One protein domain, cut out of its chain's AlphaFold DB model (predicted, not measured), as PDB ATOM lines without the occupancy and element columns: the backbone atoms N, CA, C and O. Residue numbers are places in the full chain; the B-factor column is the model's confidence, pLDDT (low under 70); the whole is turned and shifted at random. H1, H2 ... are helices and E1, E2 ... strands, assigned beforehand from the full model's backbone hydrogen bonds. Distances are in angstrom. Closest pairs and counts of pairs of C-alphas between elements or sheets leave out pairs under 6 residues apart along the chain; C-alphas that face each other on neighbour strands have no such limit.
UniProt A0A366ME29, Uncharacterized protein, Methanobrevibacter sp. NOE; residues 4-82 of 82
ATOM      1  N   ASP A   4     -24.507  -5.310  15.112       93.25
ATOM      2  CA  ASP A   4     -23.848  -4.747  16.289       93.25
ATOM      3  C   ASP A   4     -23.145  -5.863  17.065       93.25
ATOM      4  O   ASP A   4     -23.705  -6.933  17.312       93.25
ATOM      5  N   VAL A   5     -21.888  -5.617  17.414       94.38
ATOM      6  CA  VAL A   5     -21.027  -6.564  18.123       94.38
ATOM      7  C   VAL A   5     -20.218  -5.833  19.181       94.38
ATOM      8  O   VAL A   5     -20.045  -4.615  19.151       94.38
ATOM      9  N   ASN A   6     -19.691  -6.585  20.134       94.44
ATOM     10  CA  ASN A   6     -18.760  -6.086  21.124       94.44
ATOM     11  C   ASN A   6     -17.467  -6.887  21.068       94.44
ATOM     12  O   ASN A   6     -17.483  -8.114  21.001       94.44
ATOM     13  N   LEU A   7     -16.356  -6.165  21.135       93.50
ATOM     14  CA  LEU A   7     -15.024  -6.713  21.329       93.50
ATOM     15  C   LEU A   7     -14.697  -6.636  22.815       93.50
ATOM     16  O   LEU A   7     -14.750  -5.557  23.406       93.50
ATOM     17  N   ILE A   8     -14.366  -7.766  23.422       93.75
ATOM     18  CA  ILE A   8     -13.975  -7.855  24.826       93.75
ATOM     19  C   ILE A   8     -12.488  -8.168  24.858       93.75
ATOM     20  O   ILE A   8     -12.063  -9.211  24.382       93.75
ATOM     21  N   MET A   9     -11.671  -7.260  25.383       91.81
ATOM     22  CA  MET A   9     -10.222  -7.449  25.434       91.81
ATOM     23  C   MET A   9      -9.838  -8.393  26.577       91.81
ATOM     24  O   MET A   9      -9.898  -7.992  27.741       91.81
ATOM     25  N   ASN A  10      -9.351  -9.596  26.262       88.06
ATOM     26  CA  ASN A  10      -9.194 -10.693  27.234       88.06
ATOM     27  C   ASN A  10      -8.300 -10.333  28.430       88.06
ATOM     28  O   ASN A  10      -8.572 -10.743  29.552       88.06
ATOM     29  N   LYS A  11      -7.265  -9.508  28.222       85.69
ATOM     30  CA  LYS A  11      -6.351  -9.087  29.298       85.69
ATOM     31  C   LYS A  11      -6.996  -8.156  30.335       85.69
ATOM     32  O   LYS A  11      -6.532  -8.108  31.467       85.69
ATOM     33  N   SER A  12      -8.003  -7.374  29.947       86.88
ATOM     34  CA  SER A  12      -8.556  -6.297  30.791       86.88
ATOM     35  C   SER A  12     -10.057  -6.407  31.049       86.88
ATOM     36  O   SER A  12     -10.580  -5.672  31.875       86.88
ATOM     37  N   GLY A  13     -10.770  -7.236  30.285       88.06
ATOM     38  CA  GLY A  13     -12.231  -7.239  30.241       88.06
ATOM     39  C   GLY A  13     -12.849  -5.993  29.594       88.06
ATOM     40  O   GLY A  13     -14.073  -5.911  29.513       88.06
ATOM     41  N   LYS A  14     -12.047  -5.025  29.108       89.88
ATOM     42  CA  LYS A  14     -12.558  -3.814  28.448       89.88
ATOM     43  C   LYS A  14     -13.441  -4.208  27.270       89.88
ATOM     44  O   LYS A  14     -12.996  -4.907  26.360       89.88
ATOM     45  N   LYS A  15     -14.676  -3.710  27.288       91.44
ATOM     46  CA  LYS A  15     -15.673  -3.917  26.243       91.44
ATOM     47  C   LYS A  15     -15.699  -2.715  25.305       91.44
ATOM     48  O   LYS A  15     -15.763  -1.573  25.752       91.44
ATOM     49  N   VAL A  16     -15.664  -2.983  24.007       91.12
ATOM     50  CA  VAL A  16     -15.687  -1.974  22.950       91.12
ATOM     51  C   VAL A  16     -16.798  -2.320  21.970       91.12
ATOM     52  O   VAL A  16     -16.750  -3.354  21.308       91.12
ATOM     53  N   SER A  17     -17.803  -1.454  21.876       92.31
ATOM     54  CA  SER A  17     -18.888  -1.610  20.905       92.31
ATOM     55  C   SER A  17     -18.412  -1.279  19.496       92.31
ATOM     56  O   SER A  17     -17.676  -0.308  19.289       92.31
ATOM     57  N   ALA A  18     -18.839  -2.100  18.542       92.62
ATOM     58  CA  ALA A  18     -18.384  -2.087  17.164       92.62
ATOM     59  C   ALA A  18     -19.472  -2.617  16.216       92.62
ATOM     60  O   ALA A  18     -20.515  -3.104  16.653       92.62
ATOM     61  N   LYS A  19     -19.217  -2.551  14.907       93.75
ATOM     62  CA  LYS A  19     -20.118  -3.118  13.892       93.75
ATOM     63  C   LYS A  19     -19.411  -4.166  13.058       93.75
ATOM     64  O   LYS A  19     -18.390  -3.870  12.442       93.75
ATOM     65  N   LEU A  20     -19.976  -5.363  12.993       93.69
ATOM     66  CA  LEU A  20     -19.518  -6.411  12.097       93.69
ATOM     67  C   LEU A  20     -19.965  -6.082  10.671       93.69
ATOM     68  O   LEU A  20     -21.159  -5.925  10.398       93.69
ATOM     69  N   LEU A  21     -18.985  -5.947   9.785       92.56
ATOM     70  CA  LEU A  21     -19.161  -5.640   8.370       92.56
ATOM     71  C   LEU A  21     -19.297  -6.915   7.543       92.56
ATOM     72  O   LEU A  21     -20.200  -7.014   6.716       92.56
ATOM     73  N   ASN A  22     -18.380  -7.859   7.752       91.25
ATOM     74  CA  ASN A  22     -18.260  -9.055   6.933       91.25
ATOM     75  C   ASN A  22     -17.627 -10.212   7.715       91.25
ATOM     76  O   ASN A  22     -16.843  -9.989   8.642       91.25
ATOM     77  N   ILE A  23     -17.957 -11.436   7.302       91.12
ATOM     78  CA  ILE A  23     -17.334 -12.675   7.764       91.12
ATOM     79  C   ILE A  23     -16.854 -13.424   6.521       91.12
ATOM     80  O   ILE A  23     -17.626 -13.618   5.585       91.12
ATOM     81  N   SER A  24     -15.594 -13.844   6.500       90.25
ATOM     82  CA  SER A  24     -15.023 -14.595   5.377       90.25
ATOM     83  C   SER A  24     -14.017 -15.622   5.868       90.25
ATOM     84  O   SER A  24     -13.398 -15.420   6.905       90.25
ATOM     85  N   GLU A  25     -13.775 -16.687   5.120       87.38
ATOM     86  CA  GLU A  25     -12.691 -17.617   5.445       87.38
ATOM     87  C   GLU A  25     -11.339 -17.072   4.970       87.38
ATOM     88  O   GLU A  25     -11.235 -16.399   3.942       87.38
ATOM     89  N   SER A  26     -10.284 -17.347   5.732       79.19
ATOM     90  CA  SER A  26      -8.918 -17.095   5.287       79.19
ATOM     91  C   SER A  26      -8.519 -18.163   4.271       79.19
ATOM     92  O   SER A  26      -8.247 -19.304   4.633       79.19
ATOM     93  N   SER A  27      -8.445 -17.783   2.996       65.38
ATOM     94  CA  SER A  27      -7.963 -18.637   1.899       65.38
ATOM     95  C   SER A  27      -6.431 -18.722   1.814       65.38
ATOM     96  O   SER A  27      -5.887 -19.302   0.875       65.38
ATOM     97  N   ASN A  28      -5.713 -18.132   2.774       61.69
ATOM     98  CA  ASN A  28      -4.259 -18.051   2.751       61.69
ATOM     99  C   ASN A  28      -3.638 -19.304   3.392       61.69
ATOM    100  O   ASN A  28      -3.917 -19.611   4.553       61.69
ATOM    101  N   SER A  29      -2.759 -20.000   2.663       56.66
ATOM    102  CA  SER A  29      -2.228 -21.335   3.011       56.66
ATOM    103  C   SER A  29      -1.486 -21.420   4.352       56.66
ATOM    104  O   SER A  29      -1.283 -22.510   4.877       56.66
ATOM    105  N   SER A  30      -1.090 -20.282   4.929       63.25
ATOM    106  CA  SER A  30      -0.325 -20.205   6.181       63.25
ATOM    107  C   SER A  30      -1.175 -19.925   7.428       63.25
ATOM    108  O   SER A  30      -0.653 -20.003   8.540       63.25
ATOM    109  N   LYS A  31      -2.453 -19.543   7.277       66.31
ATOM    110  CA  LYS A  31      -3.362 -19.226   8.395       66.31
ATOM    111  C   LYS A  31      -4.793 -19.629   8.041       66.31
ATOM    112  O   LYS A  31      -5.528 -18.823   7.476       66.31
ATOM    113  N   SER A  32      -5.190 -20.846   8.403       77.75
ATOM    114  CA  SER A  32      -6.594 -21.268   8.397       77.75
ATOM    115  C   SER A  32      -7.353 -20.558   9.519       77.75
ATOM    116  O   SER A  32      -6.837 -20.425  10.627       77.75
ATOM    117  N   GLY A  33      -8.554 -20.056   9.239       86.25
ATOM    118  CA  GLY A  33      -9.372 -19.370  10.238       86.25
ATOM    119  C   GLY A  33     -10.489 -18.529   9.632       86.25
ATOM    120  O   GLY A  33     -10.507 -18.277   8.424       86.25
ATOM    121  N   VAL A  34     -11.406 -18.070  10.481       91.44
ATOM    122  CA  VAL A  34     -12.506 -17.182  10.089       91.44
ATOM    123  C   VAL A  34     -12.091 -15.737  10.334       91.44
ATOM    124  O   VAL A  34     -11.626 -15.381  11.416       91.44
ATOM    125  N   LEU A  35     -12.233 -14.908   9.307       92.75
ATOM    126  CA  LEU A  35     -11.953 -13.482   9.319       92.75
ATOM    127  C   LEU A  35     -13.226 -12.691   9.610       92.75
ATOM    128  O   LEU A  35     -14.275 -12.951   9.022       92.75
ATOM    129  N   TYR A  36     -13.097 -11.681  10.462       92.75
ATOM    130  CA  TYR A  36     -14.177 -10.784  10.859       92.75
ATOM    131  C   TYR A  36     -13.755  -9.342  10.610       92.75
ATOM    132  O   TYR A  36     -12.838  -8.838  11.263       92.75
ATOM    133  N   ASP A  37     -14.436  -8.669   9.687       93.19
ATOM    134  CA  ASP A  37     -14.222  -7.249   9.418       93.19
ATOM    135  C   ASP A  37     -15.098  -6.425  10.353       93.19
ATOM    136  O   ASP A  37     -16.324  -6.471  10.271       93.19
ATOM    137  N   VAL A  38     -14.480  -5.670  11.256       93.31
ATOM    138  CA  VAL A  38     -15.172  -4.951  12.326       93.31
ATOM    139  C   VAL A  38     -14.875  -3.458  12.238       93.31
ATOM    140  O   VAL A  38     -13.735  -3.008  12.363       93.31
ATOM    141  N   LYS A  39     -15.925  -2.663  12.048       93.00
ATOM    142  CA  LYS A  39     -15.857  -1.204  12.048       93.00
ATOM    143  C   LYS A  39     -15.850  -0.667  13.475       93.00
ATOM    144  O   LYS A  39     -16.710  -1.012  14.284       93.00
ATOM    145  N   LEU A  40     -14.901   0.223  13.730       89.12
ATOM    146  CA  LEU A  40     -14.642   0.879  15.007       89.12
ATOM    147  C   LEU A  40     -14.352   2.360  14.760       89.12
ATOM    148  O   LEU A  40     -13.824   2.725  13.706       89.12
ATOM    149  N   ASP A  41     -14.642   3.196  15.752       88.06
ATOM    150  CA  ASP A  41     -14.261   4.608  15.720       88.06
ATOM    151  C   ASP A  41     -12.730   4.749  15.728       88.06
ATOM    152  O   ASP A  41     -12.010   3.881  16.232       88.06
ATOM    153  N   LEU A  42     -12.211   5.837  15.151       86.06
ATOM    154  CA  LEU A  42     -10.769   6.048  14.984       86.06
ATOM    155  C   LEU A  42      -9.998   5.971  16.312       86.06
ATOM    156  O   LEU A  42      -8.974   5.296  16.380       86.06
ATOM    157  N   GLU A  43     -10.518   6.596  17.367       86.81
ATOM    158  CA  GLU A  43      -9.897   6.600  18.696       86.81
ATOM    159  C   GLU A  43      -9.744   5.180  19.256       86.81
ATOM    160  O   GLU A  43      -8.642   4.758  19.604       86.81
ATOM    161  N   LYS A  44     -10.825   4.389  19.224       86.19
ATOM    162  CA  LYS A  44     -10.831   2.990  19.684       86.19
ATOM    163  C   LYS A  44      -9.839   2.130  18.903       86.19
ATOM    164  O   LYS A  44      -9.161   1.288  19.485       86.19
ATOM    165  N   ARG A  45      -9.718   2.341  17.589       86.44
ATOM    166  CA  ARG A  45      -8.738   1.612  16.766       86.44
ATOM    167  C   ARG A  45      -7.305   1.961  17.125       86.44
ATOM    168  O   ARG A  45      -6.471   1.062  17.175       86.44
ATOM    169  N   ASN A  46      -7.027   3.234  17.398       84.31
ATOM    170  CA  ASN A  46      -5.701   3.671  17.822       84.31
ATOM    171  C   ASN A  46      -5.314   3.051  19.170       84.31
ATOM    172  O   ASN A  46      -4.194   2.563  19.308       84.31
ATOM    173  N   GLU A  47      -6.246   2.970  20.122       82.00
ATOM    174  CA  GLU A  47      -6.028   2.263  21.392       82.00
ATOM    175  C   GLU A  47      -5.764   0.761  21.194       82.00
ATOM    176  O   GLU A  47      -4.969   0.150  21.910       82.00
ATOM    177  N   MET A  48      -6.430   0.153  20.213       79.88
ATOM    178  CA  MET A  48      -6.387  -1.286  19.947       79.88
ATOM    179  C   MET A  48      -5.300  -1.696  18.944       79.88
ATOM    180  O   MET A  48      -5.223  -2.866  18.578       79.88
ATOM    181  N   ARG A  49      -4.425  -0.778  18.510       74.31
ATOM    182  CA  ARG A  49      -3.444  -1.014  17.431       74.31
ATOM    183  C   ARG A  49      -2.320  -2.004  17.785       74.31
ATOM    184  O   ARG A  49      -1.500  -2.349  16.939       74.31
ATOM    185  N   SER A  50      -2.261  -2.485  19.024       74.38
ATOM    186  CA  SER A  50      -1.235  -3.434  19.462       74.38
ATOM    187  C   SER A  50      -1.528  -4.860  18.978       74.38
ATOM    188  O   SER A  50      -2.465  -5.510  19.436       74.38
ATOM    189  N   HIS A  51      -0.657  -5.396  18.116       63.44
ATOM    190  CA  HIS A  51      -0.748  -6.754  17.547       63.44
ATOM    191  C   HIS A  51      -0.735  -7.903  18.574       63.44
ATOM    192  O   HIS A  51      -0.956  -9.056  18.209       63.44
ATOM    193  N   ARG A  52      -0.456  -7.622  19.853       78.25
ATOM    194  CA  ARG A  52      -0.443  -8.627  20.932       78.25
ATOM    195  C   ARG A  52      -1.792  -8.780  21.635       78.25
ATOM    196  O   ARG A  52      -1.907  -9.606  22.539       78.25
ATOM    197  N   LEU A  53      -2.786  -7.973  21.274       84.88
ATOM    198  CA  LEU A  53      -4.096  -8.019  21.904       84.88
ATOM    199  C   LEU A  53      -4.937  -9.172  21.346       84.88
ATOM    200  O   LEU A  53      -4.939  -9.452  20.146       84.88
ATOM    201  N   VAL A  54      -5.656  -9.823  22.255       91.12
ATOM    202  CA  VAL A  54      -6.594 -10.910  21.978       91.12
ATOM    203  C   VAL A  54      -7.962 -10.475  22.478       91.12
ATOM    204  O   VAL A  54      -8.069  -9.911  23.574       91.12
ATOM    205  N   PHE A  55      -8.985 -10.722  21.668       93.50
ATOM    206  CA  PHE A  55     -10.347 -10.279  21.918       93.50
ATOM    207  C   PHE A  55     -11.332 -11.429  21.789       93.50
ATOM    208  O   PHE A  55     -11.177 -12.285  20.924       93.50
ATOM    209  N   ASP A  56     -12.391 -11.387  22.578       95.19
ATOM    210  CA  ASP A  56     -13.593 -12.168  22.332       95.19
ATOM    211  C   ASP A  56     -14.604 -11.280  21.590       95.19
ATOM    212  O   ASP A  56     -14.896 -10.156  22.010       95.19
ATOM    213  N   LEU A  57     -15.119 -11.759  20.460       94.50
ATOM    214  CA  LEU A  57     -16.128 -11.080  19.652       94.50
ATOM    215  C   LEU A  57     -17.503 -11.655  19.985       94.50
ATOM    216  O   LEU A  57     -17.736 -12.846  19.795       94.50
ATOM    217  N   THR A  58     -18.433 -10.822  20.442       93.81
ATOM    218  CA  THR A  58     -19.791 -11.262  20.787       93.81
ATOM    219  C   THR A  58     -20.865 -10.366  20.191       93.81
ATOM    220  O   THR A  58     -20.721  -9.147  20.160       93.81
ATOM    221  N   ASP A  59     -21.966 -10.967  19.751       92.00
ATOM    222  CA  ASP A  59     -23.187 -10.266  19.339       92.00
ATOM    223  C   ASP A  59     -24.278 -10.277  20.428       92.00
ATOM    224  O   ASP A  59     -25.398  -9.835  20.186       92.00
ATOM    225  N   GLY A  60     -23.954 -10.761  21.633       89.19
ATOM    226  CA  GLY A  60     -24.886 -10.933  22.750       89.19
ATOM    227  C   GLY A  60     -25.518 -12.326  22.833       89.19
ATOM    228  O   GLY A  60     -25.851 -12.757  23.932       89.19
ATOM    229  N   GLU A  61     -25.609 -13.058  21.722       91.31
ATOM    230  CA  GLU A  61     -26.124 -14.436  21.686       91.31
ATOM    231  C   GLU A  61     -24.983 -15.449  21.584       91.31
ATOM    232  O   GLU A  61     -24.956 -16.475  22.263       91.31
ATOM    233  N   LYS A  62     -24.015 -15.150  20.719       90.31
ATOM    234  CA  LYS A  62     -22.853 -15.977  20.421       90.31
ATOM    235  C   LYS A  62     -21.584 -15.212  20.748       90.31
ATOM    236  O   LYS A  62     -21.512 -13.987  20.648       90.31
ATOM    237  N   THR A  63     -20.563 -15.957  21.153       93.50
ATOM    238  CA  THR A  63     -19.233 -15.411  21.431       93.50
ATOM    239  C   THR A  63     -18.185 -16.248  20.723       93.50
ATOM    240  O   THR A  63     -18.071 -17.447  20.972       93.50
ATOM    241  N   VAL A  64     -17.413 -15.603  19.858       93.62
ATOM    242  CA  VAL A  64     -16.207 -16.153  19.247       93.62
ATOM    243  C   VAL A  64     -15.036 -15.744  20.127       93.62
ATOM    244  O   VAL A  64     -14.790 -14.555  20.323       93.62
ATOM    245  N   LYS A  65     -14.342 -16.724  20.702       93.50
ATOM    246  CA  LYS A  65     -13.252 -16.467  21.646       93.50
ATOM    247  C   LYS A  65     -11.903 -16.371  20.945       93.50
ATOM    248  O   LYS A  65     -11.698 -16.964  19.889       93.50
ATOM    249  N   ASN A  66     -10.956 -15.706  21.598       91.94
ATOM    250  CA  ASN A  66      -9.540 -15.684  21.224       91.94
ATOM    251  C   ASN A  66      -9.243 -15.147  19.809       91.94
ATOM    252  O   ASN A  66      -8.272 -15.558  19.167       91.94
ATOM    253  N   CYS A  67     -10.039 -14.196  19.331       92.19
ATOM    254  CA  CYS A  67      -9.807 -13.502  18.075       92.19
ATOM    255  C   CYS A  67      -8.551 -12.624  18.164       92.19
ATOM    256  O   CYS A  67      -8.410 -11.780  19.055       92.19
ATOM    257  N   LYS A  68      -7.636 -12.787  17.208       91.19
ATOM    258  CA  LYS A  68      -6.418 -11.969  17.088       91.19
ATOM    259  C   LYS A  68      -6.589 -10.920  16.003       91.19
ATOM    260  O   LYS A  68      -7.306 -11.141  15.032       91.19
ATOM    261  N   ILE A  69      -5.887  -9.797  16.131       90.19
ATOM    262  CA  ILE A  69      -5.834  -8.798  15.059       90.19
ATOM    263  C   ILE A  69      -5.049  -9.387  13.883       90.19
ATOM    264  O   ILE A  69      -3.878  -9.741  14.016       90.19
ATOM    265  N   PHE A  70      -5.704  -9.477  12.730       87.50
ATOM    266  CA  PHE A  70      -5.109  -9.920  11.475       87.50
ATOM    267  C   PHE A  70      -4.637  -8.733  10.632       87.50
ATOM    268  O   PHE A  70      -3.533  -8.773  10.099       87.50
ATOM    269  N   ASN A  71      -5.453  -7.677  10.529       87.88
ATOM    270  CA  ASN A  71      -5.098  -6.450   9.815       87.88
ATOM    271  C   ASN A  71      -5.819  -5.223  10.399       87.88
ATOM    272  O   ASN A  71      -6.871  -5.355  11.025       87.88
ATOM    273  N   ILE A  72      -5.270  -4.032  10.171       86.50
ATOM    274  CA  ILE A  72      -5.856  -2.747  10.562       86.50
ATOM    275  C   ILE A  72      -5.874  -1.845   9.328       86.50
ATOM    276  O   ILE A  72      -4.824  -1.557   8.764       86.50
ATOM    277  N   ASP A  73      -7.066  -1.410   8.932       82.44
ATOM    278  CA  ASP A  73      -7.317  -0.472   7.838       82.44
ATOM    279  C   ASP A  73      -7.848   0.860   8.414       82.44
ATOM    280  O   ASP A  73      -8.417   0.905   9.515       82.44
ATOM    281  N   ASP A  74      -7.717   1.945   7.652       77.88
ATOM    282  CA  ASP A  74      -8.270   3.271   7.945       77.88
ATOM    283  C   ASP A  74      -9.793   3.277   8.088       77.88
ATOM    284  O   ASP A  74     -10.348   4.195   8.702       77.88
ATOM    285  N   LYS A  75     -10.503   2.209   7.691       81.38
ATOM    286  CA  LYS A  75     -11.966   2.073   7.885       81.38
ATOM    287  C   LYS A  75     -12.431   0.989   8.867       81.38
ATOM    288  O   LYS A  75     -13.519   1.131   9.431       81.38
ATOM    289  N   TYR A  76     -11.659  -0.072   9.087       88.75
ATOM    290  CA  TYR A  76     -12.052  -1.193   9.952       88.75
ATOM    291  C   TYR A  76     -10.837  -1.983  10.453       88.75
ATOM    292  O   TYR A  76      -9.724  -1.832   9.960       88.75
ATOM    293  N   MET A  77     -11.045  -2.833  11.453       91.50
ATOM    294  CA  MET A  77     -10.062  -3.813  11.912       91.50
ATOM    295  C   MET A  77     -10.520  -5.209  11.506       91.50
ATOM    296  O   MET A  77     -11.689  -5.551  11.671       91.50
ATOM    297  N   LYS A  78      -9.599  -6.013  10.983       92.06
ATOM    298  CA  LYS A  78      -9.840  -7.406  10.614       92.06
ATOM    299  C   LYS A  78      -9.300  -8.309  11.713       92.06
ATOM    300  O   LYS A  78      -8.114  -8.243  12.046       92.06
ATOM    301  N   PHE A  79     -10.158  -9.163  12.247       92.12
ATOM    302  CA  PHE A  79      -9.813 -10.162  13.252       92.12
ATOM    303  C   PHE A  79      -9.805 -11.555  12.635       92.12
ATOM    304  O   PHE A  79     -10.522 -11.791  11.670       92.12
ATOM    305  N   ILE A  80      -9.014 -12.471  13.191       91.88
ATOM    306  CA  ILE A  80      -9.009 -13.889  12.823       91.88
ATOM    307  C   ILE A  80      -9.273 -14.760  14.053       91.88
ATOM    308  O   ILE A  80      -8.653 -14.545  15.100       91.88
ATOM    309  N   SER A  81     -10.177 -15.731  13.929       90.50
ATOM    310  CA  SER A  81     -10.325 -16.853  14.866       90.50
ATOM    311  C   SER A  81      -9.806 -18.142  14.232       90.50
ATOM    312  O   SER A  81      -9.927 -18.325  13.020       90.50
ATOM    313  N   HIS A  82      -9.249 -19.023  15.060       80.88
ATOM    314  CA  HIS A  82      -8.827 -20.373  14.687       80.88
ATOM    315  C   HIS A  82      -9.769 -21.402  15.303       80.88
ATOM    316  O   HIS A  82     -10.293 -21.104  16.404       80.88
TER     317      HIS A  82
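Overview. This is residues 4 to 82 of the 82 residues of an uncharacterized protein of Methanobrevibacter sp. NOE (UniProt A0A366ME29). A small closed barrel of six antiparallel strands makes the body, with one short helix, H1, outside the barrel wall. Two meanders, E1 E2 E3 and E4 E5 E6, join edge to edge to close it, and the long strands E2 and E5 bend sharply as they go round. The printed part has 79 residues, with six named strands and one named helix in the order E1 E2 E3 H1 E4 E5 E6; the class is mostly strand. Round the ring run E1, E2, E3, E6, E5, E4 and back to E1. The whole is compact and rounded, with a radius of gyration of the C-alphas of 11.5 A and spans of 32 by 29 by 23 A.

Along the chain. E1 is residues 4 to 9, 16.6 A long, beginning at C-alpha 4 at (-23.848, -4.747, 16.289). E2, the longest strand, is residues 15 to 25, 25.1 A, and bends by 76 degrees at residue 19. E3 is residues 34 to 39, 16.4 A. H1 is residues 42 to 47, 8.8 A, with C-alpha 42 at (-10.769, 6.048, 14.984). E4 is residues 54 to 58, 13.3 A. E5 is residues 63 to 72, 21.4 A, and bends by 78 degrees at residue 66. E6 is residues 77 to 81, 13.4 A, ending at C-alpha 81 at (-10.325, -16.853, 14.866).

Arrangement. Each meander is a row of strands in which each is the antiparallel neighbour of the one before. In the hairpin E1 and E2, N 7 and O 16 are 2.8 A apart, within hydrogen-bond range. Pairing is staggered: E2 pairs with E1 over residues 15 to 19 and with E3 over residues 19 to 25. In the hairpin E2 and E3, N 35 and O 24 are 2.7 A apart. E3 and E6 are antiparallel at 154 degrees, with N 36 and O 79 at 2.8 A. E5 pairs with E6 over residues 68 to 72, with N 70 and O 78 at 2.8 A, and with E4 over residues 63 to 68, with N 57 and O 64 at 2.8 A; both pairs are hairpins. E4 and E1 are antiparallel at 150 degrees, with N 8 and O 56 at 2.8 A. E1 and E6, E2 and E5, and E3 and E4 are apart. H1 is on the barrel, outside it and over none of the strands; its closest C-alphas to E6 are those of Arg 45 and Met 77, 7.4 A. In H1 every O i to N i+4 pair is within hydrogen-bond range.

Size, cuts and confidence. The C-alphas of Ser 29 and Glu 43, the two farthest apart, are 32.9 A from each other. The printed part has no cut and no long link. Mean pLDDT of the printed part is 87.0; residues 27 to 31 and residue 51 are under 70.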